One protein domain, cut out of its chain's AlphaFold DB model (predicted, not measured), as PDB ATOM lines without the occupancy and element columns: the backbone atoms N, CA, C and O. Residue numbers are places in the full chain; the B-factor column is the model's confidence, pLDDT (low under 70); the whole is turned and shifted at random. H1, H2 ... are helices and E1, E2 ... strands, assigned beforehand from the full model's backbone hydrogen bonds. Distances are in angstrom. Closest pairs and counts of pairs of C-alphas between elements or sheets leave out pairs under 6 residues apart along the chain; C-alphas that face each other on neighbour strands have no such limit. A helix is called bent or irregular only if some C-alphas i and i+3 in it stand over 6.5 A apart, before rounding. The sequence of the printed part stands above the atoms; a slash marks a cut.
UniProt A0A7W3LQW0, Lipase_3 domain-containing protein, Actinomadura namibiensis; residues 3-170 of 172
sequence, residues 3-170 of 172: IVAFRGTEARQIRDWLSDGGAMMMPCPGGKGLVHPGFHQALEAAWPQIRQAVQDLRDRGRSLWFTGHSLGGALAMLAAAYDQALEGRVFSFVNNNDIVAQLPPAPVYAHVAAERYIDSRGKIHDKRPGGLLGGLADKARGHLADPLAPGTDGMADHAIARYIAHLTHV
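Overview. This is residues 3 to 170 of the 172 residues of the protein "Lipase_3 domain-containing protein" of Actinomadura namibiensis (UniProt A0A7W3LQW0). A core helix, H3, packs with its residues 71 to 80 on one small parallel sheet of two strands, E1 with E2, and with its residues 73 to 77 comes near E3 of a second small parallel sheet, E3 with E4, which is apart from the first. The bent helix H2 packs on H3 with its first arm, H2a, and H6 lies by the far ends of E3 and E4, while residues 55 to 62 stick out at one end of the long axis and most of H4, residues 131 to 137 and 139 to 141, at the other. The 168 printed residues include six named helices and four named strands, in the order E1 H1 H2 E2 H3 E3 E4 H4 H5 H6. The class is mixed, helices and strands. The whole is compact, with a radius of gyration of the C-alphas of 16.7 A and spans of 52 by 38 by 29 A.

Along the chain. E3, residues 91 to 95, is 13.1 A from first to last C-alpha, and E4, residues 114 to 118, is 13.3 A. E1, residues 3 to 6, begins with C-alpha 3 at (-55.374, -9.214, 115.566) and is 9.8 A long; E2, residues 64 to 68, is 13.9 A. H3, residues 71 to 82, is 16.9 A long, with C-alpha 71 at (-41.481, -9.085, 105.922). By its hydrogen bonds H2 was assigned as one helix, residues 37 to 56, but it is bent: C-alphas 45 and 48 are 7.3 A apart. Its arms are H2a, residues 37 to 45, 12.1 A, and H2b, residues 48 to 56, 12.3 A. H1, residues 11 to 20, is 14.3 A long, and H4, residues 131 to 141, is 16.2 A. H5 is short, residues 153 to 156, 5.1 A. H6, residues 160 to 168, is 12.1 A and ends with C-alpha 168 at (-44.947, -22.122, 123.205).

Arrangement. E3 and E4 are parallel neighbours, 26 degrees between their directions, with N 116 and O 92 at 2.7 A and N 94 and O 116 at 2.9 A, within hydrogen-bond range. The closest C-alphas of E3 and H6 are those of Asn 95 and Tyr 163, 6.6 A apart. Those of H3 and E3 are Gly 73 and Ser 92, 7.6 A apart. E1 and E2 are parallel at 24 degrees, with N 4 and O 65 at 2.9 A. E1, H1 with H2, and E2 form a strand-helix-strand unit, two parallel neighbour strands with helices between them along the chain, and its crossover is right-handed. The closest C-alphas of E2 and H3 are those of Phe 66 and Ala 76, 5.3 A apart. H2a touches H3, which meets it with residues 74 to 79 alone; the closest C-alphas are those of Phe 39 and Leu 75, 6.4 A apart. They run the same way at a steep tilt of 69 degrees, only just short of about perpendicular. H2a and H2b stand at a steep tilt of 46 degrees. H1, H4 and H5 touch no helix; H1 and H3 are only just apart, closest 8.2 A. Every O i to N i+4 pair is within hydrogen-bond range in H1, H2a, H2b, H3 and H6, against 6 of 7 in H4; H5 is too short for such a pair.

Size, cuts and confidence. The two C-alphas farthest apart are those of Arg 60 and Leu 144, 55.4 A. The printed part has no cut. The links H1 to H2, E3 to E4, E4 to H4 and H4 to H5 are long. The mean pLDDT of the printed part is 72.6, and 67 residues are under 70, among them residues 10 to 24, 104 to 114 and 128 to 154.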
ATOM      1  N   ILE A   3     -56.727  -8.939 116.065       87.38
ATOM      2  CA  ILE A   3     -55.374  -9.214 115.566       87.38
ATOM      3  C   ILE A   3     -55.356  -8.983 114.057       87.38
ATOM      4  O   ILE A   3     -56.154  -9.577 113.335       87.38
ATOM      5  N   VAL A   4     -54.424  -8.156 113.591       87.62
ATOM      6  CA  VAL A   4     -54.095  -7.991 112.172       87.62
ATOM      7  C   VAL A   4     -52.760  -8.683 111.924       87.62
ATOM      8  O   VAL A   4     -51.742  -8.295 112.496       87.62
ATOM      9  N   ALA A   5     -52.766  -9.732 111.103       89.62
ATOM     10  CA  ALA A   5     -51.577 -10.518 110.797       89.62
ATOM     11  C   ALA A   5     -51.142 -10.296 109.345       89.62
ATOM     12  O   ALA A   5     -51.896 -10.586 108.416       89.62
ATOM     13  N   PHE A   6     -49.917  -9.814 109.148       88.25
ATOM     14  CA  PHE A   6     -49.317  -9.676 107.826       88.25
ATOM     15  C   PHE A   6     -48.518 -10.928 107.474       88.25
ATOM     16  O   PHE A   6     -47.672 -11.394 108.244       88.25
ATOM     17  N   ARG A   7     -48.768 -11.465 106.280       86.62
ATOM     18  CA  ARG A   7     -47.995 -12.585 105.740       86.62
ATOM     19  C   ARG A   7     -46.576 -12.114 105.392       86.62
ATOM     20  O   ARG A   7     -46.405 -11.048 104.808       86.62
ATOM     21  N   GLY A   8     -45.573 -12.922 105.734       80.38
ATOM     22  CA  GLY A   8     -44.199 -12.739 105.259       80.38
ATOM     23  C   GLY A   8     -43.977 -13.265 103.836       80.38
ATOM     24  O   GLY A   8     -44.866 -13.863 103.228       80.38
ATOM     25  N   THR A   9     -42.772 -13.067 103.314       74.38
ATOM     26  CA  THR A   9     -42.308 -13.650 102.047       74.38
ATOM     27  C   THR A   9     -41.648 -15.009 102.256       74.38
ATOM     28  O   THR A   9     -41.328 -15.417 103.372       74.38
ATOM     29  N   GLU A  10     -41.468 -15.740 101.159       69.69
ATOM     30  CA  GLU A  10     -40.751 -17.013 101.160       69.69
ATOM     31  C   GLU A  10     -39.238 -16.795 101.291       69.69
ATOM     32  O   GLU A  10     -38.697 -15.817 100.777       69.69
ATOM     33  N   ALA A  11     -38.535 -17.746 101.917       60.91
ATOM     34  CA  ALA A  11     -37.095 -17.659 102.187       60.91
ATOM     35  C   ALA A  11     -36.245 -17.341 100.946       60.91
ATOM     36  O   ALA A  11     -35.257 -16.618 101.039       60.91
ATOM     37  N   ARG A  12     -36.647 -17.838  99.770       62.88
ATOM     38  CA  ARG A  12     -35.954 -17.556  98.507       62.88
ATOM     39  C   ARG A  12     -36.041 -16.077  98.119       62.88
ATOM     40  O   ARG A  12     -35.021 -15.476  97.822       62.88
ATOM     41  N   GLN A  13     -37.229 -15.485  98.231       67.69
ATOM     42  CA  GLN A  13     -37.461 -14.071  97.925       67.69
ATOM     43  C   GLN A  13     -36.804 -13.144  98.950       67.69
ATOM     44  O   GLN A  13     -36.417 -12.032  98.611       67.69
ATOM     45  N   ILE A  14     -36.657 -13.596 100.201       64.81
ATOM     46  CA  ILE A  14     -35.894 -12.865 101.219       64.81
ATOM     47  C   ILE A  14     -34.427 -12.767 100.800       64.81
ATOM     48  O   ILE A  14     -33.848 -11.695 100.909       64.81
ATOM     49  N   ARG A  15     -33.830 -13.856 100.297       64.38
ATOM     50  CA  ARG A  15     -32.436 -13.839  99.825       64.38
ATOM     51  C   ARG A  15     -32.275 -12.890  98.647       64.38
ATOM     52  O   ARG A  15     -31.397 -12.044  98.721       64.38
ATOM     53  N   ASP A  16     -33.160 -12.981  97.655       66.56
ATOM     54  CA  ASP A  16     -33.147 -12.098  96.483       66.56
ATOM     55  C   ASP A  16     -33.254 -10.622  96.915       66.56
ATOM     56  O   ASP A  16     -32.400  -9.810  96.564       66.56
ATOM     57  N   TRP A  17     -34.198 -10.298  97.809       68.06
ATOM     58  CA  TRP A  17     -34.340  -8.959  98.394       68.06
ATOM     59  C   TRP A  17     -33.089  -8.487  99.157       68.06
ATOM     60  O   TRP A  17     -32.690  -7.329  99.030       68.06
ATOM     61  N   LEU A  18     -32.455  -9.373  99.934       65.12
ATOM     62  CA  LEU A  18     -31.229  -9.069 100.676       65.12
ATOM     63  C   LEU A  18     -30.039  -8.788  99.754       65.12
ATOM     64  O   LEU A  18     -29.228  -7.918 100.067       65.12
ATOM     65  N   SER A  19     -29.932  -9.504  98.635       61.09
ATOM     66  CA  SER A  19     -28.885  -9.285  97.631       61.09
ATOM     67  C   SER A  19     -29.145  -8.069  96.739       61.09
ATOM     68  O   SER A  19     -28.187  -7.426  96.317       61.09
ATOM     69  N   ASP A  20     -30.410  -7.720  96.499       59.34
ATOM     70  CA  ASP A  20     -30.790  -6.603  95.625       59.34
ATOM     71  C   ASP A  20     -30.652  -5.230  96.307       59.34
ATOM     72  O   ASP A  20     -30.626  -4.209  95.621       59.34
ATOM     73  N   GLY A  21     -30.502  -5.197  97.641       55.44
ATOM     74  CA  GLY A  21     -29.638  -4.262  98.384       55.44
ATOM     75  C   GLY A  21     -29.809  -2.750  98.177       55.44
ATOM     76  O   GLY A  21     -28.955  -1.974  98.610       55.44
ATOM     77  N   GLY A  22     -30.875  -2.292  97.528       55.28
ATOM     78  CA  GLY A  22     -31.136  -0.875  97.329       55.28
ATOM     79  C   GLY A  22     -31.593  -0.233  98.633       55.28
ATOM     80  O   GLY A  22     -32.767  -0.319  98.980       55.28
ATOM     81  N   ALA A  23     -30.692   0.465  99.330       56.69
ATOM     82  CA  ALA A  23     -30.981   1.306 100.501       56.69
ATOM     83  C   ALA A  23     -31.791   2.571 100.135       56.69
ATOM     84  O   ALA A  23     -31.465   3.688 100.540       56.69
ATOM     85  N   MET A  24     -32.831   2.419  99.313       64.19
ATOM     86  CA  MET A  24     -33.750   3.499  98.997       64.19
ATOM     87  C   MET A  24     -34.622   3.759 100.219       64.19
ATOM     88  O   MET A  24     -35.216   2.852 100.807       64.19
ATOM     89  N   MET A  25     -34.682   5.025 100.604       72.50
ATOM     90  CA  MET A  25     -35.388   5.495 101.781       72.50
ATOM     91  C   MET A  25     -36.325   6.617 101.370       72.50
ATOM     92  O   MET A  25     -35.953   7.488 100.584       72.50
ATOM     93  N   MET A  26     -37.529   6.615 101.927       75.56
ATOM     94  CA  MET A  26     -38.455   7.734 101.816       75.56
ATOM     95  C   MET A  26     -38.931   8.173 103.201       75.56
ATOM     96  O   MET A  26     -38.916   7.358 104.128       75.56
ATOM     97  N   PRO A  27     -39.356   9.435 103.370       79.25
ATOM     98  CA  PRO A  27     -39.961   9.887 104.615       79.25
ATOM     99  C   PRO A  27     -41.132   8.989 105.019       79.25
ATOM    100  O   PRO A  27     -42.048   8.748 104.231       79.25
ATOM    101  N   CYS A  28     -41.104   8.491 106.253       73.25
ATOM    102  CA  CYS A  28     -42.214   7.744 106.820       73.25
ATOM    103  C   CYS A  28     -43.403   8.693 107.034       73.25
ATOM    104  O   CYS A  28     -43.228   9.772 107.619       73.25
ATOM    105  N   PRO A  29     -44.625   8.295 106.643       67.56
ATOM    106  CA  PRO A  29     -45.831   9.005 107.045       67.56
ATOM    107  C   PRO A  29     -45.884   9.186 108.562       67.56
ATOM    108  O   PRO A  29     -45.487   8.304 109.323       67.56
ATOM    109  N   GLY A  30     -46.327  10.363 109.001       65.94
ATOM    110  CA  GLY A  30     -46.321  10.736 110.419       65.94
ATOM    111  C   GLY A  30     -44.981  11.267 110.943       65.94
ATOM    112  O   GLY A  30     -44.880  11.537 112.135       65.94
ATOM    113  N   GLY A  31     -43.963  11.440 110.088       66.25
ATOM    114  CA  GLY A  31     -42.702  12.105 110.449       66.25
ATOM    115  C   GLY A  31     -41.787  11.290 111.368       66.25
ATOM    116  O   GLY A  31     -40.848  11.837 111.937       66.25
ATOM    117  N   LYS A  32     -42.036   9.982 111.514       68.69
ATOM    118  CA  LYS A  32     -41.332   9.091 112.457       68.69
ATOM    119  C   LYS A  32     -40.009   8.508 111.927       68.69
ATOM    120  O   LYS A  32     -39.511   7.531 112.475       68.69
ATOM    121  N   GLY A  33     -39.436   9.095 110.873       74.75
ATOM    122  CA  GLY A  33     -38.149   8.687 110.299       74.75
ATOM    123  C   GLY A  33     -38.235   8.320 108.819       74.75
ATOM    124  O   GLY A  33     -38.992   8.933 108.068       74.75
ATOM    125  N   LEU A  34     -37.440   7.335 108.406       76.88
ATOM    126  CA  LEU A  34     -37.349   6.851 107.028       76.88
ATOM    127  C   LEU A  34     -37.876   5.414 106.920       76.88
ATOM    128  O   LEU A  34     -37.748   4.626 107.854       76.88
ATOM    129  N   VAL A  35     -38.457   5.071 105.773       78.94
ATOM    130  CA  VAL A  35     -39.008   3.743 105.475       78.94
ATOM    131  C   VAL A  35     -38.584   3.277 104.082       78.94
ATOM    132  O   VAL A  35     -38.357   4.089 103.185       78.94
ATOM    133  N   HIS A  36     -38.484   1.960 103.892       78.75
ATOM    134  CA  HIS A  36     -38.281   1.364 102.573       78.75
ATOM    135  C   HIS A  36     -39.526   1.589 101.682       78.75
ATOM    136  O   HIS A  36     -40.625   1.180 102.081       78.75
ATOM    137  N   PRO A  37     -39.393   2.170 100.472       78.81
ATOM    138  CA  PRO A  37     -40.528   2.517  99.615       78.81
ATOM    139  C   PRO A  37     -41.475   1.354  99.315       78.81
ATOM    140  O   PRO A  37     -42.689   1.522  99.360       78.81
ATOM    141  N   GLY A  38     -40.936   0.152  99.094       78.94
ATOM    142  CA  GLY A  38     -41.763  -1.034  98.848       78.94
ATOM    143  C   GLY A  38     -42.664  -1.408 100.032       78.94
ATOM    144  O   GLY A  38     -43.804  -1.812  99.829       78.94
ATOM    145  N   PHE A  39     -42.196  -1.227 101.273       80.75
ATOM    146  CA  PHE A  39     -43.011  -1.516 102.463       80.75
ATOM    147  C   PHE A  39     -44.078  -0.446 102.663       80.75
ATOM    148  O   PHE A  39     -45.217  -0.771 102.991       80.75
ATOM    149  N   HIS A  40     -43.716   0.815 102.415       82.81
ATOM    150  CA  HIS A  40     -44.649   1.932 102.429       82.81
ATOM    151  C   HIS A  40     -45.791   1.724 101.432       82.81
ATOM    152  O   HIS A  40     -46.946   1.733 101.844       82.81
ATOM    153  N   GLN A  41     -45.475   1.450 100.165       83.31
ATOM    154  CA  GLN A  41     -46.473   1.236  99.113       83.31
ATOM    155  C   GLN A  41     -47.362   0.019  99.393       83.31
ATOM    156  O   GLN A  41     -48.581   0.097  99.252       83.31
ATOM    157  N   ALA A  42     -46.770  -1.099  99.829       83.75
ATOM    158  CA  ALA A  42     -47.527  -2.305 100.156       83.75
ATOM    159  C   ALA A  42     -48.519  -2.062 101.302       83.75
ATOM    160  O   ALA A  42     -49.677  -2.479 101.221       83.75
ATOM    161  N   LEU A  43     -48.084  -1.369 102.359       84.94
ATOM    162  CA  LEU A  43     -48.965  -1.037 103.469       84.94
ATOM    163  C   LEU A  43     -50.020  -0.010 103.054       84.94
ATOM    164  O   LEU A  43     -51.188  -0.213 103.361       84.94
ATOM    165  N   GLU A  44     -49.633   1.061 102.361       86.62
ATOM    166  CA  GLU A  44     -50.541   2.120 101.910       86.62
ATOM    167  C   GLU A  44     -51.690   1.554 101.069       86.62
ATOM    168  O   GLU A  44     -52.849   1.885 101.323       86.62
ATOM    169  N   ALA A  45     -51.394   0.637 100.145       87.31
ATOM    170  CA  ALA A  45     -52.401  -0.023  99.321       87.31
ATOM    171  C   ALA A  45     -53.421  -0.828 100.152       87.31
ATOM    172  O   ALA A  45     -54.614  -0.824  99.848       87.31
ATOM    173  N   ALA A  46     -52.972  -1.499 101.217       87.19
ATOM    174  CA  ALA A  46     -53.834  -2.300 102.088       87.19
ATOM    175  C   ALA A  46     -54.517  -1.478 103.200       87.19
ATOM    176  O   ALA A  46     -55.540  -1.891 103.755       87.19
ATOM    177  N   TRP A  47     -53.968  -0.311 103.548       87.69
ATOM    178  CA  TRP A  47     -54.333   0.437 104.751       87.69
ATOM    179  C   TRP A  47     -55.808   0.854 104.823       87.69
ATOM    180  O   TRP A  47     -56.402   0.698 105.894       87.69
ATOM    181  N   PRO A  48     -56.460   1.339 103.745       89.06
ATOM    182  CA  PRO A  48     -57.881   1.678 103.795       89.06
ATOM    183  C   PRO A  48     -58.760   0.484 104.185       89.06
ATOM    184  O   PRO A  48     -59.644   0.628 105.026       89.06
ATOM    185  N   GLN A  49     -58.474  -0.696 103.632       88.62
ATOM    186  CA  GLN A  49     -59.228  -1.923 103.902       88.62
ATOM    187  C   GLN A  49     -58.998  -2.411 105.334       88.62
ATOM    188  O   GLN A  49     -59.950  -2.760 106.026       88.62
ATOM    189  N   ILE A  50     -57.746  -2.368 105.805       88.31
ATOM    190  CA  ILE A  50     -57.397  -2.707 107.190       88.31
ATOM    191  C   ILE A  50     -58.120  -1.772 108.160       88.31
ATOM    192  O   ILE A  50     -58.736  -2.244 109.112       88.31
ATOM    193  N   ARG A  51     -58.091  -0.453 107.917       86.12
ATOM    194  CA  ARG A  51     -58.780   0.524 108.772       86.12
ATOM    195  C   ARG A  51     -60.279   0.278 108.815       86.12
ATOM    196  O   ARG A  51     -60.832   0.299 109.909       86.12
ATOM    197  N   GLN A  52     -60.908   0.023 107.669       87.94
ATOM    198  CA  GLN A  52     -62.339  -0.261 107.621       87.94
ATOM    199  C   GLN A  52     -62.671  -1.535 108.406       87.94
ATOM    200  O   GLN A  52     -63.498  -1.492 109.307       87.94
ATOM    201  N   ALA A  53     -61.951  -2.634 108.164       88.06
ATOM    202  CA  ALA A  53     -62.175  -3.888 108.880       88.06
ATOM    203  C   ALA A  53     -61.956  -3.742 110.395       88.06
ATOM    204  O   ALA A  53     -62.729  -4.264 111.196       88.06
ATOM    205  N   VAL A  54     -60.919  -3.004 110.807       85.81
ATOM    206  CA  VAL A  54     -60.684  -2.697 112.223       85.81
ATOM    207  C   VAL A  54     -61.828  -1.866 112.791       85.81
ATOM    208  O   VAL A  54     -62.261  -2.162 113.897       85.81
ATOM    209  N   GLN A  55     -62.322  -0.854 112.074       85.75
ATOM    210  CA  GLN A  55     -63.452  -0.025 112.506       85.75
ATOM    211  C   GLN A  55     -64.741  -0.842 112.649       85.75
ATOM    212  O   GLN A  55     -65.394  -0.738 113.684       85.75
ATOM    213  N   ASP A  56     -65.050  -1.703 111.680       86.25
ATOM    214  CA  ASP A  56     -66.234  -2.572 111.696       86.25
ATOM    215  C   ASP A  56     -66.191  -3.565 112.865       86.25
ATOM    216  O   ASP A  56     -67.203  -3.869 113.495       86.25
ATOM    217  N   LEU A  57     -64.992  -4.051 113.193       83.88
ATOM    218  CA  LEU A  57     -64.755  -4.946 114.321       83.88
ATOM    219  C   LEU A  57     -64.552  -4.206 115.644       83.88
ATOM    220  O   LEU A  57     -64.409  -4.856 116.676       83.88
ATOM    221  N   ARG A  58     -64.474  -2.876 115.669       78.12
ATOM    222  CA  ARG A  58     -64.151  -2.145 116.896       78.12
ATOM    223  C   ARG A  58     -65.415  -1.919 117.712       78.12
ATOM    224  O   ARG A  58     -66.099  -0.914 117.570       78.12
ATOM    225  N   ASP A  59     -65.656  -2.824 118.654       73.06
ATOM    226  CA  ASP A  59     -66.576  -2.606 119.768       73.06
ATOM    227  C   ASP A  59     -65.833  -2.460 121.113       73.06
ATOM    228  O   ASP A  59     -64.681  -2.868 121.295       73.06
ATOM    229  N   ARG A  60     -66.513  -1.764 122.030       60.53
ATOM    230  CA  ARG A  60     -66.267  -1.610 123.477       60.53
ATOM    231  C   ARG A  60     -64.977  -2.264 124.015       60.53
ATOM    232  O   ARG A  60     -65.005  -3.336 124.610       60.53
ATOM    233  N   GLY A  61     -63.852  -1.557 123.890       72.69
ATOM    234  CA  GLY A  61     -62.643  -1.819 124.683       72.69
ATOM    235  C   GLY A  61     -61.764  -2.994 124.238       72.69
ATOM    236  O   GLY A  61     -60.838  -3.351 124.966       72.69
ATOM    237  N   ARG A  62     -61.990  -3.599 123.062       82.69
ATOM    238  CA  ARG A  62     -61.073  -4.632 122.547       82.69
ATOM    239  C   ARG A  62     -59.681  -4.052 122.260       82.69
ATOM    240  O   ARG A  62     -59.544  -3.074 121.533       82.69
ATOM    241  N   SER A  63     -58.637  -4.712 122.767       82.12
ATOM    242  CA  SER A  63     -57.247  -4.421 122.391       82.12
ATOM    243  C   SER A  63     -56.989  -4.770 120.922       82.12
ATOM    244  O   SER A  63     -57.413  -5.841 120.471       82.12
ATOM    245  N   LEU A  64     -56.253  -3.913 120.216       82.38
ATOM    246  CA  LEU A  64     -55.807  -4.112 118.837       82.38
ATOM    247  C   LEU A  64     -54.318  -4.470 118.815       82.38
ATOM    248  O   LEU A  64     -53.514  -3.779 119.439       82.38
ATOM    249  N   TRP A  65     -53.973  -5.530 118.087       83.94
ATOM    250  CA  TRP A  65     -52.607  -6.021 117.928       83.94
ATOM    251  C   TRP A  65     -52.281  -6.221 116.452       83.94
ATOM    252  O   TRP A  65     -53.091  -6.764 115.702       83.94
ATOM    253  N   PHE A  66     -51.075  -5.827 116.056       85.56
ATOM    254  CA  PHE A  66     -50.519  -6.109 114.737       85.56
ATOM    255  C   PHE A  66     -49.373  -7.097 114.896       85.56
ATOM    256  O   PHE A  66     -48.591  -7.003 115.840       85.56
ATOM    257  N   THR A  67     -49.288  -8.062 113.990       87.94
ATOM    258  CA  THR A  67     -48.263  -9.100 114.033       87.94
ATOM    259  C   THR A  67     -47.874  -9.540 112.632       87.94
ATOM    260  O   THR A  67     -48.581  -9.293 111.654       87.94
ATOM    261  N   GLY A  68     -46.736 -10.208 112.533       88.56
ATOM    262  CA  GLY A  68     -46.252 -10.801 111.305       88.56
ATOM    263  C   GLY A  68     -44.859 -11.377 111.501       88.56
ATOM    264  O   GLY A  68     -44.134 -11.007 112.421       88.56
ATOM    265  N   HIS A  69     -44.494 -12.296 110.619       87.69
ATOM    266  CA  HIS A  69     -43.166 -12.896 110.578       87.69
ATOM    267  C   HIS A  69     -42.383 -12.338 109.390       87.69
ATOM    268  O   HIS A  69     -42.974 -12.106 108.329       87.69
ATOM    269  N   SER A  70     -41.066 -12.177 109.533       84.81
ATOM    270  CA  SER A  70     -40.199 -11.692 108.453       84.81
ATOM    271  C   SER A  70     -40.678 -10.340 107.905       84.81
ATOM    272  O   SER A  70     -40.967  -9.428 108.682       84.81
ATOM    273  N   LEU A  71     -40.861 -10.229 106.586       83.19
ATOM    274  CA  LEU A  71     -41.481  -9.085 105.922       83.19
ATOM    275  C   LEU A  71     -42.808  -8.657 106.572       83.19
ATOM    276  O   LEU A  71     -43.071  -7.466 106.728       83.19
ATOM    277  N   GLY A  72     -43.637  -9.613 106.992       85.56
ATOM    278  CA  GLY A  72     -44.899  -9.315 107.664       85.56
ATOM    279  C   GLY A  72     -44.690  -8.594 108.998       85.56
ATOM    280  O   GLY A  72     -45.476  -7.726 109.365       85.56
ATOM    281  N   GLY A  73     -43.600  -8.898 109.709       84.31
ATOM    282  CA  GLY A  73     -43.215  -8.190 110.930       84.31
ATOM    283  C   GLY A  73     -42.811  -6.741 110.649       84.31
ATOM    284  O   GLY A  73     -43.205  -5.838 111.385       84.31
ATOM    285  N   ALA A  74     -42.105  -6.491 109.540       81.75
ATOM    286  CA  ALA A  74     -41.783  -5.134 109.098       81.75
ATOM    287  C   ALA A  74     -43.046  -4.318 108.768       81.75
ATOM    288  O   ALA A  74     -43.171  -3.174 109.205       81.75
ATOM    289  N   LEU A  75     -44.018  -4.922 108.075       85.12
ATOM    290  CA  LEU A  75     -45.316  -4.293 107.802       85.12
ATOM    291  C   LEU A  75     -46.122  -4.043 109.084       85.12
ATOM    292  O   LEU A  75     -46.734  -2.985 109.216       85.12
ATOM    293  N   ALA A  76     -46.076  -4.962 110.054       85.75
ATOM    294  CA  ALA A  76     -46.712  -4.783 111.360       85.75
ATOM    295  C   ALA A  76     -46.121  -3.597 112.140       85.75
ATOM    296  O   ALA A  76     -46.868  -2.804 112.712       85.75
ATOM    297  N   MET A  77     -44.793  -3.437 112.122       81.19
ATOM    298  CA  MET A  77     -44.126  -2.279 112.724       81.19
ATOM    299  C   MET A  77     -44.492  -0.976 112.007       81.19
ATOM    300  O   MET A  77     -44.773   0.028 112.658       81.19
ATOM    301  N   LEU A  78     -44.531  -0.987 110.673       82.12
ATOM    302  CA  LEU A  78     -44.890   0.195 109.895       82.12
ATOM    303  C   LEU A  78     -46.360   0.597 110.099       82.12
ATOM    304  O   LEU A  78     -46.652   1.779 110.253       82.12
ATOM    305  N   ALA A  79     -47.274  -0.371 110.197       81.25
ATOM    306  CA  ALA A  79     -48.674  -0.136 110.559       81.25
ATOM    307  C   ALA A  79     -48.807   0.581 111.909       81.25
ATOM    308  O   ALA A  79     -49.615   1.497 112.049       81.25
ATOM    309  N   ALA A  80     -47.963   0.227 112.880       75.75
ATOM    310  CA  ALA A  80     -47.920   0.921 114.162       75.75
ATOM    311  C   ALA A  80     -47.350   2.346 114.080       75.75
ATOM    312  O   ALA A  80     -47.709   3.194 114.892       75.75
ATOM    313  N   ALA A  81     -46.505   2.654 113.093       73.38
ATOM    314  CA  ALA A  81     -46.056   4.026 112.851       73.38
ATOM    315  C   ALA A  81     -47.170   4.915 112.260       73.38
ATOM    316  O   ALA A  81     -47.179   6.120 112.506       73.38
ATOM    317  N   TYR A  82     -48.118   4.323 111.524       71.50
ATOM    318  CA  TYR A  82     -49.261   5.026 110.926       71.50
ATOM    319  C   TYR A  82     -50.367   5.355 111.933       71.50
ATOM    320  O   TYR A  82     -51.176   6.247 111.677       71.50
ATOM    321  N   ASP A  83     -50.418   4.650 113.065       71.06
ATOM    322  CA  ASP A  83     -51.419   4.858 114.106       71.06
ATOM    323  C   ASP A  83     -50.741   5.140 115.453       71.06
ATOM    324  O   ASP A  83     -50.222   4.248 116.123       71.06
ATOM    325  N   GLN A  84     -50.774   6.409 115.871       65.62
ATOM    326  CA  GLN A  84     -50.197   6.865 117.141       65.62
ATOM    327  C   GLN A  84     -50.749   6.110 118.360       65.62
ATOM    328  O   GLN A  84     -50.054   6.001 119.368       65.62
ATOM    329  N   ALA A  85     -51.956   5.535 118.284       61.69
ATOM    330  CA  ALA A  85     -52.531   4.760 119.384       61.69
ATOM    331  C   ALA A  85     -51.769   3.451 119.675       61.69
ATOM    332  O   ALA A  85     -51.983   2.830 120.721       61.69
ATOM    333  N   LEU A  86     -50.893   3.027 118.762       63.12
ATOM    334  CA  LEU A  86     -50.092   1.804 118.853       63.12
ATOM    335  C   LEU A  86     -48.649   2.068 119.301       63.12
ATOM    336  O   LEU A  86     -47.872   1.127 119.482       63.12
ATOM    337  N   GLU A  87     -48.287   3.332 119.516       64.12
ATOM    338  CA  GLU A  87     -46.969   3.720 120.004       64.12
ATOM    339  C   GLU A  87     -46.670   3.071 121.366       64.12
ATOM    340  O   GLU A  87     -47.508   3.039 122.269       64.12
ATOM    341  N   GLY A  88     -45.479   2.478 121.498       60.09
ATOM    342  CA  GLY A  88     -45.064   1.755 122.706       60.09
ATOM    343  C   GLY A  88     -45.722   0.383 122.915       60.09
ATOM    344  O   GLY A  88     -45.474  -0.250 123.938       60.09
ATOM    345  N   ARG A  89     -46.535  -0.104 121.966       65.88
ATOM    346  CA  ARG A  89     -47.213  -1.419 122.036       65.88
ATOM    347  C   ARG A  89     -46.703  -2.423 121.001       65.88
ATOM    348  O   ARG A  89     -47.370  -3.413 120.710       65.88
ATOM    349  N   VAL A  90     -45.524  -2.158 120.443       68.25
ATOM    350  CA  VAL A  90     -44.905  -2.955 119.383       68.25
ATOM    351  C   VAL A  90     -43.694  -3.686 119.941       68.25
ATOM    352  O   VAL A  90     -42.772  -3.063 120.473       68.25
ATOM    353  N   PHE A  91     -43.690  -5.003 119.775       75.06
ATOM    354  CA  PHE A  91     -42.585  -5.871 120.160       75.06
ATOM    355  C   PHE A  91     -42.022  -6.538 118.910       75.06
ATOM    356  O   PHE A  91     -42.784  -7.069 118.100       75.06
ATOM    357  N   SER A  92     -40.701  -6.522 118.758       81.88
ATOM    358  CA  SER A  92     -40.003  -7.305 117.738       81.88
ATOM    359  C   SER A  92     -39.304  -8.475 118.414       81.88
ATOM    360  O   SER A  92     -38.559  -8.280 119.365       81.88
ATOM    361  N   PHE A  93     -39.540  -9.698 117.948       83.81
ATOM    362  CA  PHE A  93     -38.818 -10.869 118.440       83.81
ATOM    363  C   PHE A  93     -37.675 -11.199 117.486       83.81
ATOM    364  O   PHE A  93     -37.890 -11.228 116.276       83.81
ATOM    365  N   VAL A  94     -36.488 -11.466 118.027       84.38
ATOM    366  CA  VAL A  94     -35.326 -11.921 117.256       84.38
ATOM    367  C   VAL A  94     -34.801 -13.212 117.856       84.38
ATOM    368  O   VAL A  94     -34.475 -13.261 119.042       84.38
ATOM    369  N   ASN A  95     -34.738 -14.257 117.037       83.75
ATOM    370  CA  ASN A  95     -34.294 -15.579 117.447       83.75
ATOM    371  C   ASN A  95     -32.810 -15.796 117.150       83.75
ATOM    372  O   ASN A  95     -32.424 -15.853 115.988       83.75
ATOM    373  N   ASN A  96     -31.999 -15.963 118.193       82.69
ATOM    374  CA  ASN A  96     -30.590 -16.341 118.123       82.69
ATOM    375  C   ASN A  96     -29.803 -15.585 117.028       82.69
ATOM    376  O   ASN A  96     -29.589 -14.378 117.162       82.69
ATOM    377  N   ASN A  97     -29.399 -16.272 115.955       78.81
ATOM    378  CA  ASN A  97     -28.593 -15.717 114.869       78.81
ATOM    379  C   ASN A  97     -29.425 -15.294 113.649       78.81
ATOM    380  O   ASN A  97     -28.850 -15.039 112.593       78.81
ATOM    381  N   ASP A  98     -30.754 -15.177 113.779       79.62
ATOM    382  CA  ASP A  98     -31.642 -14.723 112.704       79.62
ATOM    383  C   ASP A  98     -31.184 -13.369 112.155       79.62
ATOM    384  O   ASP A  98     -31.356 -12.312 112.772       79.62
ATOM    385  N   ILE A  99     -30.581 -13.417 110.972       75.06
ATOM    386  CA  ILE A  99     -30.004 -12.256 110.307       75.06
ATOM    387  C   ILE A  99     -31.071 -11.425 109.590       75.06
ATOM    388  O   ILE A  99     -30.912 -10.215 109.468       75.06
ATOM    389  N   VAL A 100     -32.191 -12.023 109.171       76.31
ATOM    390  CA  VAL A 100     -33.252 -11.305 108.444       76.31
ATOM    391  C   VAL A 100     -33.913 -10.281 109.355       76.31
ATOM    392  O   VAL A 100     -34.148  -9.149 108.944       76.31
ATOM    393  N   ALA A 101     -34.155 -10.646 110.614       73.88
ATOM    394  CA  ALA A 101     -34.737  -9.741 111.601       73.88
ATOM    395  C   ALA A 101     -33.802  -8.580 112.004       73.88
ATOM    396  O   ALA A 101     -34.240  -7.645 112.667       73.88
ATOM    397  N   GLN A 102     -32.526  -8.641 111.607       71.75
ATOM    398  CA  GLN A 102     -31.489  -7.649 111.910       71.75
ATOM    399  C   GLN A 102     -31.150  -6.751 110.720       71.75
ATOM    400  O   GLN A 102     -30.262  -5.898 110.824       71.75
ATOM    401  N   LEU A 103     -31.809  -6.973 109.581       72.00
ATOM    402  CA  LEU A 103     -31.557  -6.247 108.352       72.00
ATOM    403  C   LEU A 103     -32.718  -5.293 108.017       72.00
ATOM    404  O   LEU A 103     -33.886  -5.629 108.219       72.00
ATOM    405  N   PRO A 104     -32.405  -4.106 107.471       65.56
ATOM    406  CA  PRO A 104     -31.054  -3.602 107.218       65.56
ATOM    407  C   PRO A 104     -30.393  -3.090 108.519       65.56
ATOM    408  O   PRO A 104     -31.095  -2.670 109.439       65.56
ATOM    409  N   PRO A 105     -29.055  -3.119 108.639       65.38
ATOM    410  CA  PRO A 105     -28.387  -2.824 109.897       65.38
ATOM    411  C   PRO A 105     -28.262  -1.310 110.137       65.38
ATOM    412  O   PRO A 105     -28.241  -0.493 109.210       65.38
ATOM    413  N   ALA A 106     -28.087  -0.934 111.403       59.94
ATOM    414  CA  ALA A 106     -27.661   0.412 111.777       59.94
ATOM    415  C   ALA A 106     -26.308   0.778 111.113       59.94
ATOM    416  O   ALA A 106     -25.481  -0.111 110.887       59.94
ATOM    417  N   PRO A 107     -26.036   2.068 110.826       60.19
ATOM    418  CA  PRO A 107     -26.824   3.245 111.210       60.19
ATOM    419  C   PRO A 107     -27.945   3.612 110.227       60.19
ATOM    420  O   PRO A 107     -28.682   4.555 110.492       60.19
ATOM    421  N   VAL A 108     -28.072   2.907 109.098       62.12
ATOM    422  CA  VAL A 108     -28.990   3.294 108.012       62.12
ATOM    423  C   VAL A 108     -30.451   3.052 108.405       62.12
ATOM    424  O   VAL A 108     -31.318   3.852 108.069       62.12
ATOM    425  N   TYR A 109     -30.714   1.990 109.174       61.59
ATOM    426  CA  TYR A 109     -32.032   1.680 109.722       61.59
ATOM    427  C   TYR A 109     -31.939   1.454 111.232       61.59
ATOM    428  O   TYR A 109     -30.976   0.879 111.741       61.59
ATOM    429  N   ALA A 110     -32.961   1.910 111.954       63.97
ATOM    430  CA  ALA A 110     -33.147   1.637 113.370       63.97
ATOM    431  C   ALA A 110     -34.511   0.975 113.567       63.97
ATOM    432  O   ALA A 110     -35.525   1.447 113.052       63.97
ATOM    433  N   HIS A 111     -34.544  -0.121 114.322       66.50
ATOM    434  CA  HIS A 111     -35.800  -0.766 114.677       66.50
ATOM    435  C   HIS A 111     -36.518   0.070 115.745       66.50
ATOM    436  O   HIS A 111     -35.966   0.350 116.805       66.50
ATOM    437  N   VAL A 112     -37.754   0.473 115.451       62.66
ATOM    438  CA  VAL A 112     -38.592   1.310 116.331       62.66
ATOM    439  C   VAL A 112     -39.290   0.523 117.447       62.66
ATOM    440  O   VAL A 112     -39.821   1.117 118.384       62.66
ATOM    441  N   ALA A 113     -39.311  -0.807 117.354       65.31
ATOM    442  CA  ALA A 113     -39.974  -1.683 118.314       65.31
ATOM    443  C   ALA A 113     -39.037  -2.103 119.456       65.31
ATOM    444  O   ALA A 113     -37.824  -2.223 119.275       65.31
ATOM    445  N   ALA A 114     -39.614  -2.375 120.629       69.19
ATOM    446  CA  ALA A 114     -38.859  -2.956 121.732       69.19
ATOM    447  C   ALA A 114     -38.480  -4.401 121.377       69.19
ATOM    448  O   ALA A 114     -39.355  -5.261 121.254       69.19
ATOM    449  N   GLU A 115     -37.181  -4.660 121.223       76.38
ATOM    450  CA  GLU A 115     -36.684  -5.994 120.886       76.38
ATOM    451  C   GLU A 115     -36.913  -6.977 122.048       76.38
ATOM    452  O   GLU A 115     -36.829  -6.628 123.227       76.38
ATOM    453  N   ARG A 116     -37.217  -8.224 121.704       84.75
ATOM    454  CA  ARG A 116     -37.234  -9.399 122.565       84.75
ATOM    455  C   ARG A 116     -36.335 -10.442 121.935       84.75
ATOM    456  O   ARG A 116     -36.602 -10.927 120.841       84.75
ATOM    457  N   TYR A 117     -35.253 -10.765 122.623       83.56
ATOM    458  CA  TYR A 117     -34.256 -11.693 122.114       83.56
ATOM    459  C   TYR A 117     -34.514 -13.095 122.658       83.56
ATOM    460  O   TYR A 117     -34.661 -13.263 123.867       83.56
ATOM    461  N   ILE A 118     -34.556 -14.088 121.778       85.56
ATOM    462  CA  ILE A 118     -34.614 -15.503 122.141       85.56
ATOM    463  C   ILE A 118     -33.189 -16.043 122.025       85.56
ATOM    464  O   ILE A 118     -32.611 -16.014 120.942       85.56
ATOM    465  N   ASP A 119     -32.602 -16.485 123.138       83.12
ATOM    466  CA  ASP A 119     -31.252 -17.053 123.117       83.12
ATOM    467  C   ASP A 119     -31.224 -18.458 122.495       83.12
ATOM    468  O   ASP A 119     -32.259 -19.085 122.275       83.12
ATOM    469  N   SER A 120     -30.027 -18.990 122.242       79.69
ATOM    470  CA  SER A 120     -29.837 -20.330 121.662       79.69
ATOM    471  C   SER A 120     -30.462 -21.480 122.466       79.69
ATOM    472  O   SER A 120     -30.601 -22.588 121.951       79.69
ATOM    473  N   ARG A 121     -30.846 -21.242 123.727       80.00
ATOM    474  CA  ARG A 121     -31.533 -22.208 124.598       80.00
ATOM    475  C   ARG A 121     -33.047 -21.985 124.631       80.00
ATOM    476  O   ARG A 121     -33.739 -22.674 125.374       80.00
ATOM    477  N   GLY A 122     -33.562 -21.032 123.858       80.56
ATOM    478  CA  GLY A 122     -34.978 -20.690 123.798       80.56
ATOM    479  C   GLY A 122     -35.455 -19.748 124.900       80.56
ATOM    480  O   GLY A 122     -36.660 -19.542 125.030       80.56
ATOM    481  N   LYS A 123     -34.558 -19.174 125.713       84.38
ATOM    482  CA  LYS A 123     -34.957 -18.240 126.773       84.38
ATOM    483  C   LYS A 123     -35.173 -16.843 126.195       84.38
ATOM    484  O   LYS A 123     -34.310 -16.328 125.487       84.38
ATOM    485  N   ILE A 124     -36.295 -16.217 126.551       86.00
ATOM    486  CA  ILE A 124     -36.639 -14.852 126.134       86.00
ATOM    487  C   ILE A 124     -35.998 -13.832 127.081       86.00
ATOM    488  O   ILE A 124     -36.086 -13.954 128.303       86.00
ATOM    489  N   HIS A 125     -35.392 -12.798 126.503       83.06
ATOM    490  CA  HIS A 125     -34.778 -11.671 127.194       83.06
ATOM    491  C   HIS A 125     -35.386 -10.356 126.697       83.06
ATOM    492  O   HIS A 125     -35.614 -10.179 125.499       83.06
ATOM    493  N   ASP A 126     -35.598  -9.398 127.604       82.38
ATOM    494  CA  ASP A 126     -36.125  -8.067 127.258       82.38
ATOM    495  C   ASP A 126     -35.149  -7.217 126.427       82.38
ATOM    496  O   ASP A 126     -35.547  -6.201 125.861       82.38
ATOM    497  N   LYS A 127     -33.867  -7.599 126.397       71.88
ATOM    498  CA  LYS A 127     -32.787  -6.987 125.612       71.88
ATOM    499  C   LYS A 127     -31.733  -8.046 125.297       71.88
ATOM    500  O   LYS A 127     -31.549  -8.972 126.087       71.88
ATOM    501  N   ARG A 128     -30.977  -7.877 124.208       66.69
ATOM    502  CA  ARG A 128     -29.783  -8.702 123.967       66.69
ATOM    503  C   ARG A 128     -28.727  -8.502 125.062       66.69
ATOM    504  O   ARG A 128     -28.391  -7.351 125.372       66.69
ATOM    505  N   PRO A 129     -28.151  -9.585 125.613       53.78
ATOM    506  CA  PRO A 129     -27.006  -9.484 126.508       53.78
ATOM    507  C   PRO A 129     -25.809  -8.836 125.787       53.78
ATOM    508  O   PRO A 129     -25.469  -9.214 124.672       53.78
ATOM    509  N   GLY A 130     -25.172  -7.841 126.413       53.53
ATOM    510  CA  GLY A 130     -23.974  -7.163 125.886       53.53
ATOM    511  C   GLY A 130     -24.216  -5.882 125.071       53.53
ATOM    512  O   GLY A 130     -23.257  -5.169 124.780       53.53
ATOM    513  N   GLY A 131     -25.464  -5.529 124.743       55.97
ATOM    514  CA  GLY A 131     -25.781  -4.279 124.034       55.97
ATOM    515  C   GLY A 131     -25.025  -4.119 122.703       55.97
ATOM    516  O   GLY A 131     -24.722  -5.099 122.026       55.97
ATOM    517  N   LEU A 132     -24.685  -2.876 122.337       44.34
ATOM    518  CA  LEU A 132     -23.935  -2.562 121.107       44.34
ATOM    519  C   LEU A 132     -22.552  -3.252 121.056       44.34
ATOM    520  O   LEU A 132     -22.073  -3.586 119.978       44.34
ATOM    521  N   LEU A 133     -21.936  -3.504 122.218       42.41
ATOM    522  CA  LEU A 133     -20.636  -4.176 122.361       42.41
ATOM    523  C   LEU A 133     -20.731  -5.700 122.179       42.41
ATOM    524  O   LEU A 133     -19.867  -6.295 121.538       42.41
ATOM    525  N   GLY A 134     -21.797  -6.330 122.678       46.62
ATOM    526  CA  GLY A 134     -22.075  -7.759 122.488       46.62
ATOM    527  C   GLY A 134     -22.394  -8.093 121.032       46.62
ATOM    528  O   GLY A 134     -21.860  -9.058 120.492       46.62
ATOM    529  N   GLY A 135     -23.159  -7.228 120.357       46.06
ATOM    530  CA  GLY A 135     -23.444  -7.366 118.926       46.06
ATOM    531  C   GLY A 135     -22.211  -7.217 118.023       46.06
ATOM    532  O   GLY A 135     -22.194  -7.760 116.923       46.06
ATOM    533  N   LEU A 136     -21.166  -6.510 118.471       44.50
ATOM    534  CA  LEU A 136     -19.877  -6.432 117.767       44.50
ATOM    535  C   LEU A 136     -18.985  -7.651 118.053       44.50
ATOM    536  O   LEU A 136     -18.296  -8.124 117.151       44.50
ATOM    537  N   ALA A 137     -19.014  -8.182 119.279       44.47
ATOM    538  CA  ALA A 137     -18.245  -9.367 119.656       44.47
ATOM    539  C   ALA A 137     -18.756 -10.650 118.971       44.47
ATOM    540  O   ALA A 137     -17.942 -11.452 118.513       44.47
ATOM    541  N   ASP A 138     -20.076 -10.816 118.824       46.16
ATOM    542  CA  ASP A 138     -20.643 -11.926 118.043       46.16
ATOM    543  C   ASP A 138     -20.358 -11.778 116.541       46.16
ATOM    544  O   ASP A 138     -20.025 -12.763 115.881       46.16
ATOM    545  N   LYS A 139     -20.349 -10.546 116.006       45.38
ATOM    546  CA  LYS A 139     -19.912 -10.277 114.621       45.38
ATOM    547  C   LYS A 139     -18.468 -10.723 114.363       45.38
ATOM    548  O   LYS A 139     -18.179 -11.214 113.277       45.38
ATOM    549  N   ALA A 140     -17.579 -10.612 115.352       44.06
ATOM    550  CA  ALA A 140     -16.176 -11.007 115.210       44.06
ATOM    551  C   ALA A 140     -15.957 -12.535 115.194       44.06
ATOM    552  O   ALA A 140     -14.963 -12.997 114.633       44.06
ATOM    553  N   ARG A 141     -16.875 -13.340 115.755       42.88
ATOM    554  CA  ARG A 141     -16.805 -14.816 115.675       42.88
ATOM    555  C   ARG A 141     -17.358 -15.399 114.373       42.88
ATOM    556  O   ARG A 141     -17.107 -16.568 114.101       42.88
ATOM    557  N   GLY A 142     -18.052 -14.604 113.557       41.50
ATOM    558  CA  GLY A 142     -18.698 -15.049 112.317       41.50
ATOM    559  C   GLY A 142     -17.814 -15.089 111.063       41.50
ATOM    560  O   GLY A 142     -18.308 -15.425 109.992       41.50
ATOM    561  N   HIS A 143     -16.518 -14.772 111.142       43.94
ATOM    562  CA  HIS A 143     -15.656 -14.597 109.958       43.94
ATOM    563  C   HIS A 143     -15.222 -15.884 109.219       43.94
ATOM    564  O   HIS A 143     -14.228 -15.861 108.498       43.94
ATOM    565  N   LEU A 144     -15.945 -17.002 109.347       49.06
ATOM    566  CA  LEU A 144     -15.580 -18.256 108.668       49.06
ATOM    567  C   LEU A 144     -16.643 -18.829 107.717       49.06
ATOM    568  O   LEU A 144     -16.330 -19.771 106.995       49.06
ATOM    569  N   ALA A 145     -17.849 -18.259 107.625       51.06
ATOM    570  CA  ALA A 145     -18.845 -18.685 106.635       51.06
ATOM    571  C   ALA A 145     -19.707 -17.506 106.164       51.06
ATOM    572  O   ALA A 145     -20.003 -16.614 106.953       51.06
ATOM    573  N   ASP A 146     -20.112 -17.509 104.890       57.34
ATOM    574  CA  ASP A 146     -21.095 -16.563 104.351       57.34
ATOM    575  C   ASP A 146     -22.419 -16.717 105.126       57.34
ATOM    576  O   ASP A 146     -23.100 -17.731 104.954       57.34
ATOM    577  N   PRO A 147     -22.806 -15.748 105.979       54.88
ATOM    578  CA  PRO A 147     -23.964 -15.882 106.861       54.88
ATOM    579  C   PRO A 147     -25.294 -15.928 106.095       54.88
ATOM    580  O   PRO A 147     -26.311 -16.320 106.666       54.88
ATOM    581  N   LEU A 148     -25.296 -15.576 104.805       55.09
ATOM    582  CA  LEU A 148     -26.464 -15.662 103.937       55.09
ATOM    583  C   LEU A 148     -26.571 -17.018 103.226       55.09
ATOM    584  O   LEU A 148     -27.631 -17.289 102.656       55.09
ATOM    585  N   ALA A 149     -25.537 -17.870 103.235       56.84
ATOM    586  CA  ALA A 149     -25.513 -19.153 102.526       56.84
ATOM    587  C   ALA A 149     -26.609 -20.131 103.014       56.84
ATOM    588  O   ALA A 149     -26.974 -20.132 104.190       56.84
ATOM    589  N   PRO A 150     -27.179 -20.983 102.137       51.78
ATOM    590  CA  PRO A 150     -28.205 -21.935 102.548       51.78
ATOM    591  C   PRO A 150     -27.609 -22.945 103.536       51.78
ATOM    592  O   PRO A 150     -26.577 -23.546 103.251       51.78
ATOM    593  N   GLY A 151     -28.267 -23.148 104.678       53.97
ATOM    594  CA  GLY A 151     -27.814 -24.094 105.703       53.97
ATOM    595  C   GLY A 151     -26.916 -23.500 106.793       53.97
ATOM    596  O   GLY A 151     -26.499 -24.248 107.673       53.97
ATOM    597  N   THR A 152     -26.653 -22.188 106.785       61.56
ATOM    598  CA  THR A 152     -26.118 -21.498 107.968       61.56
ATOM    599  C   THR A 152     -27.187 -21.348 109.046       61.56
ATOM    600  O   THR A 152     -28.393 -21.304 108.771       61.56
ATOM    601  N   ASP A 153     -26.732 -21.263 110.292       67.69
ATOM    602  CA  ASP A 153     -27.569 -21.031 111.468       67.69
ATOM    603  C   ASP A 153     -28.446 -19.777 111.322       67.69
ATOM    604  O   ASP A 153     -29.632 -19.828 111.639       67.69
ATOM    605  N   GLY A 154     -27.926 -18.694 110.736       69.19
ATOM    606  CA  GLY A 154     -28.660 -17.432 110.622       69.19
ATOM    607  C   GLY A 154     -29.890 -17.445 109.705       69.19
ATOM    608  O   GLY A 154     -30.889 -16.798 110.016       69.19
ATOM    609  N   MET A 155     -29.877 -18.195 108.596       72.06
ATOM    610  CA  MET A 155     -31.076 -18.382 107.756       72.06
ATOM    611  C   MET A 155     -32.031 -19.422 108.347       72.06
ATOM    612  O   MET A 155     -33.249 -19.290 108.223       72.06
ATOM    613  N   ALA A 156     -31.492 -20.461 108.988       77.00
ATOM    614  CA  ALA A 156     -32.299 -21.500 109.618       77.00
ATOM    615  C   ALA A 156     -33.077 -20.965 110.831       77.00
ATOM    616  O   ALA A 156     -34.252 -21.299 111.001       77.00
ATOM    617  N   ASP A 157     -32.458 -20.100 111.639       81.50
ATOM    618  CA  ASP A 157     -33.074 -19.471 112.811       81.50
ATOM    619  C   ASP A 157     -34.212 -18.506 112.457       81.50
ATOM    620  O   ASP A 157     -35.069 -18.254 113.305       81.50
ATOM    621  N   HIS A 158     -34.292 -18.072 111.193       84.50
ATOM    622  CA  HIS A 158     -35.407 -17.294 110.656       84.50
ATOM    623  C   HIS A 158     -36.682 -18.119 110.406       84.50
ATOM    624  O   HIS A 158     -37.726 -17.576 110.062       84.50
ATOM    625  N   ALA A 159     -36.658 -19.447 110.530       85.00
ATOM    626  CA  ALA A 159     -37.865 -20.240 110.319       85.00
ATOM    627  C   ALA A 159     -38.895 -20.001 111.443       85.00
ATOM    628  O   ALA A 159     -38.623 -20.282 112.611       85.00
ATOM    629  N   ILE A 160     -40.126 -19.603 111.087       84.75
ATOM    630  CA  ILE A 160     -41.229 -19.368 112.044       84.75
ATOM    631  C   ILE A 160     -41.482 -20.563 112.980       84.75
ATOM    632  O   ILE A 160     -41.857 -20.379 114.134       84.75
ATOM    633  N   ALA A 161     -41.223 -21.793 112.525       86.00
ATOM    634  CA  ALA A 161     -41.341 -22.990 113.355       86.00
ATOM    635  C   ALA A 161     -40.421 -22.958 114.593       86.00
ATOM    636  O   ALA A 161     -40.818 -23.438 115.653       86.00
ATOM    637  N   ARG A 162     -39.223 -22.363 114.488       84.75
ATOM    638  CA  ARG A 162     -38.275 -22.232 115.609       84.75
ATOM    639  C   ARG A 162     -38.748 -21.186 116.612       84.75
ATOM    640  O   ARG A 162     -38.747 -21.448 117.810       84.75
ATOM    641  N   TYR A 163     -39.256 -20.057 116.120       85.06
ATOM    642  CA  TYR A 163     -39.925 -19.063 116.960       85.06
ATOM    643  C   TYR A 163     -41.095 -19.679 117.728       85.06
ATOM    644  O   TYR A 163     -41.169 -19.528 118.942       85.06
ATOM    645  N   ILE A 164     -41.981 -20.409 117.042       86.31
ATOM    646  CA  ILE A 164     -43.124 -21.071 117.680       86.31
ATOM    647  C   ILE A 164     -42.642 -22.028 118.769       86.31
ATOM    648  O   ILE A 164     -43.136 -21.928 119.885       86.31
ATOM    649  N   ALA A 165     -41.656 -22.885 118.482       86.25
ATOM    650  CA  ALA A 165     -41.115 -23.816 119.469       86.25
ATOM    651  C   ALA A 165     -40.636 -23.094 120.740       86.25
ATOM    652  O   ALA A 165     -40.936 -23.526 121.846       86.25
ATOM    653  N   HIS A 166     -39.942 -21.964 120.612       84.44
ATOM    654  CA  HIS A 166     -39.470 -21.221 121.781       84.44
ATOM    655  C   HIS A 166     -40.582 -20.452 122.504       84.44
ATOM    656  O   HIS A 166     -40.577 -20.382 123.729       84.44
ATOM    657  N   LEU A 167     -41.560 -19.907 121.777       82.38
ATOM    658  CA  LEU A 167     -42.646 -19.121 122.367       82.38
ATOM    659  C   LEU A 167     -43.708 -19.990 123.062       82.38
ATOM    660  O   LEU A 167     -44.301 -19.542 124.041       82.38
ATOM    661  N   THR A 168     -43.943 -21.222 122.604       79.88
ATOM    662  CA  THR A 168     -44.947 -22.122 123.205       79.88
ATOM    663  C   THR A 168     -44.463 -22.810 124.477       79.88
ATOM    664  O   THR A 168     -45.283 -23.172 125.316       79.88
ATOM    665  N   HIS A 169     -43.151 -22.967 124.672       62.03
ATOM    666  CA  HIS A 169     -42.593 -23.568 125.891       62.03
ATOM    667  C   HIS A 169     -42.497 -22.600 127.084       62.03
ATOM    668  O   HIS A 169     -42.201 -23.037 128.192       62.03
ATOM    669  N   VAL A 170     -42.767 -21.305 126.886       53.41
ATOM    670  CA  VAL A 170     -42.778 -20.291 127.961       53.41
ATOM    671  C   VAL A 170     -44.135 -20.226 128.676       53.41
ATOM    672  O   VAL A 170     -44.232 -19.692 129.778       53.41
TER     673      VAL A 170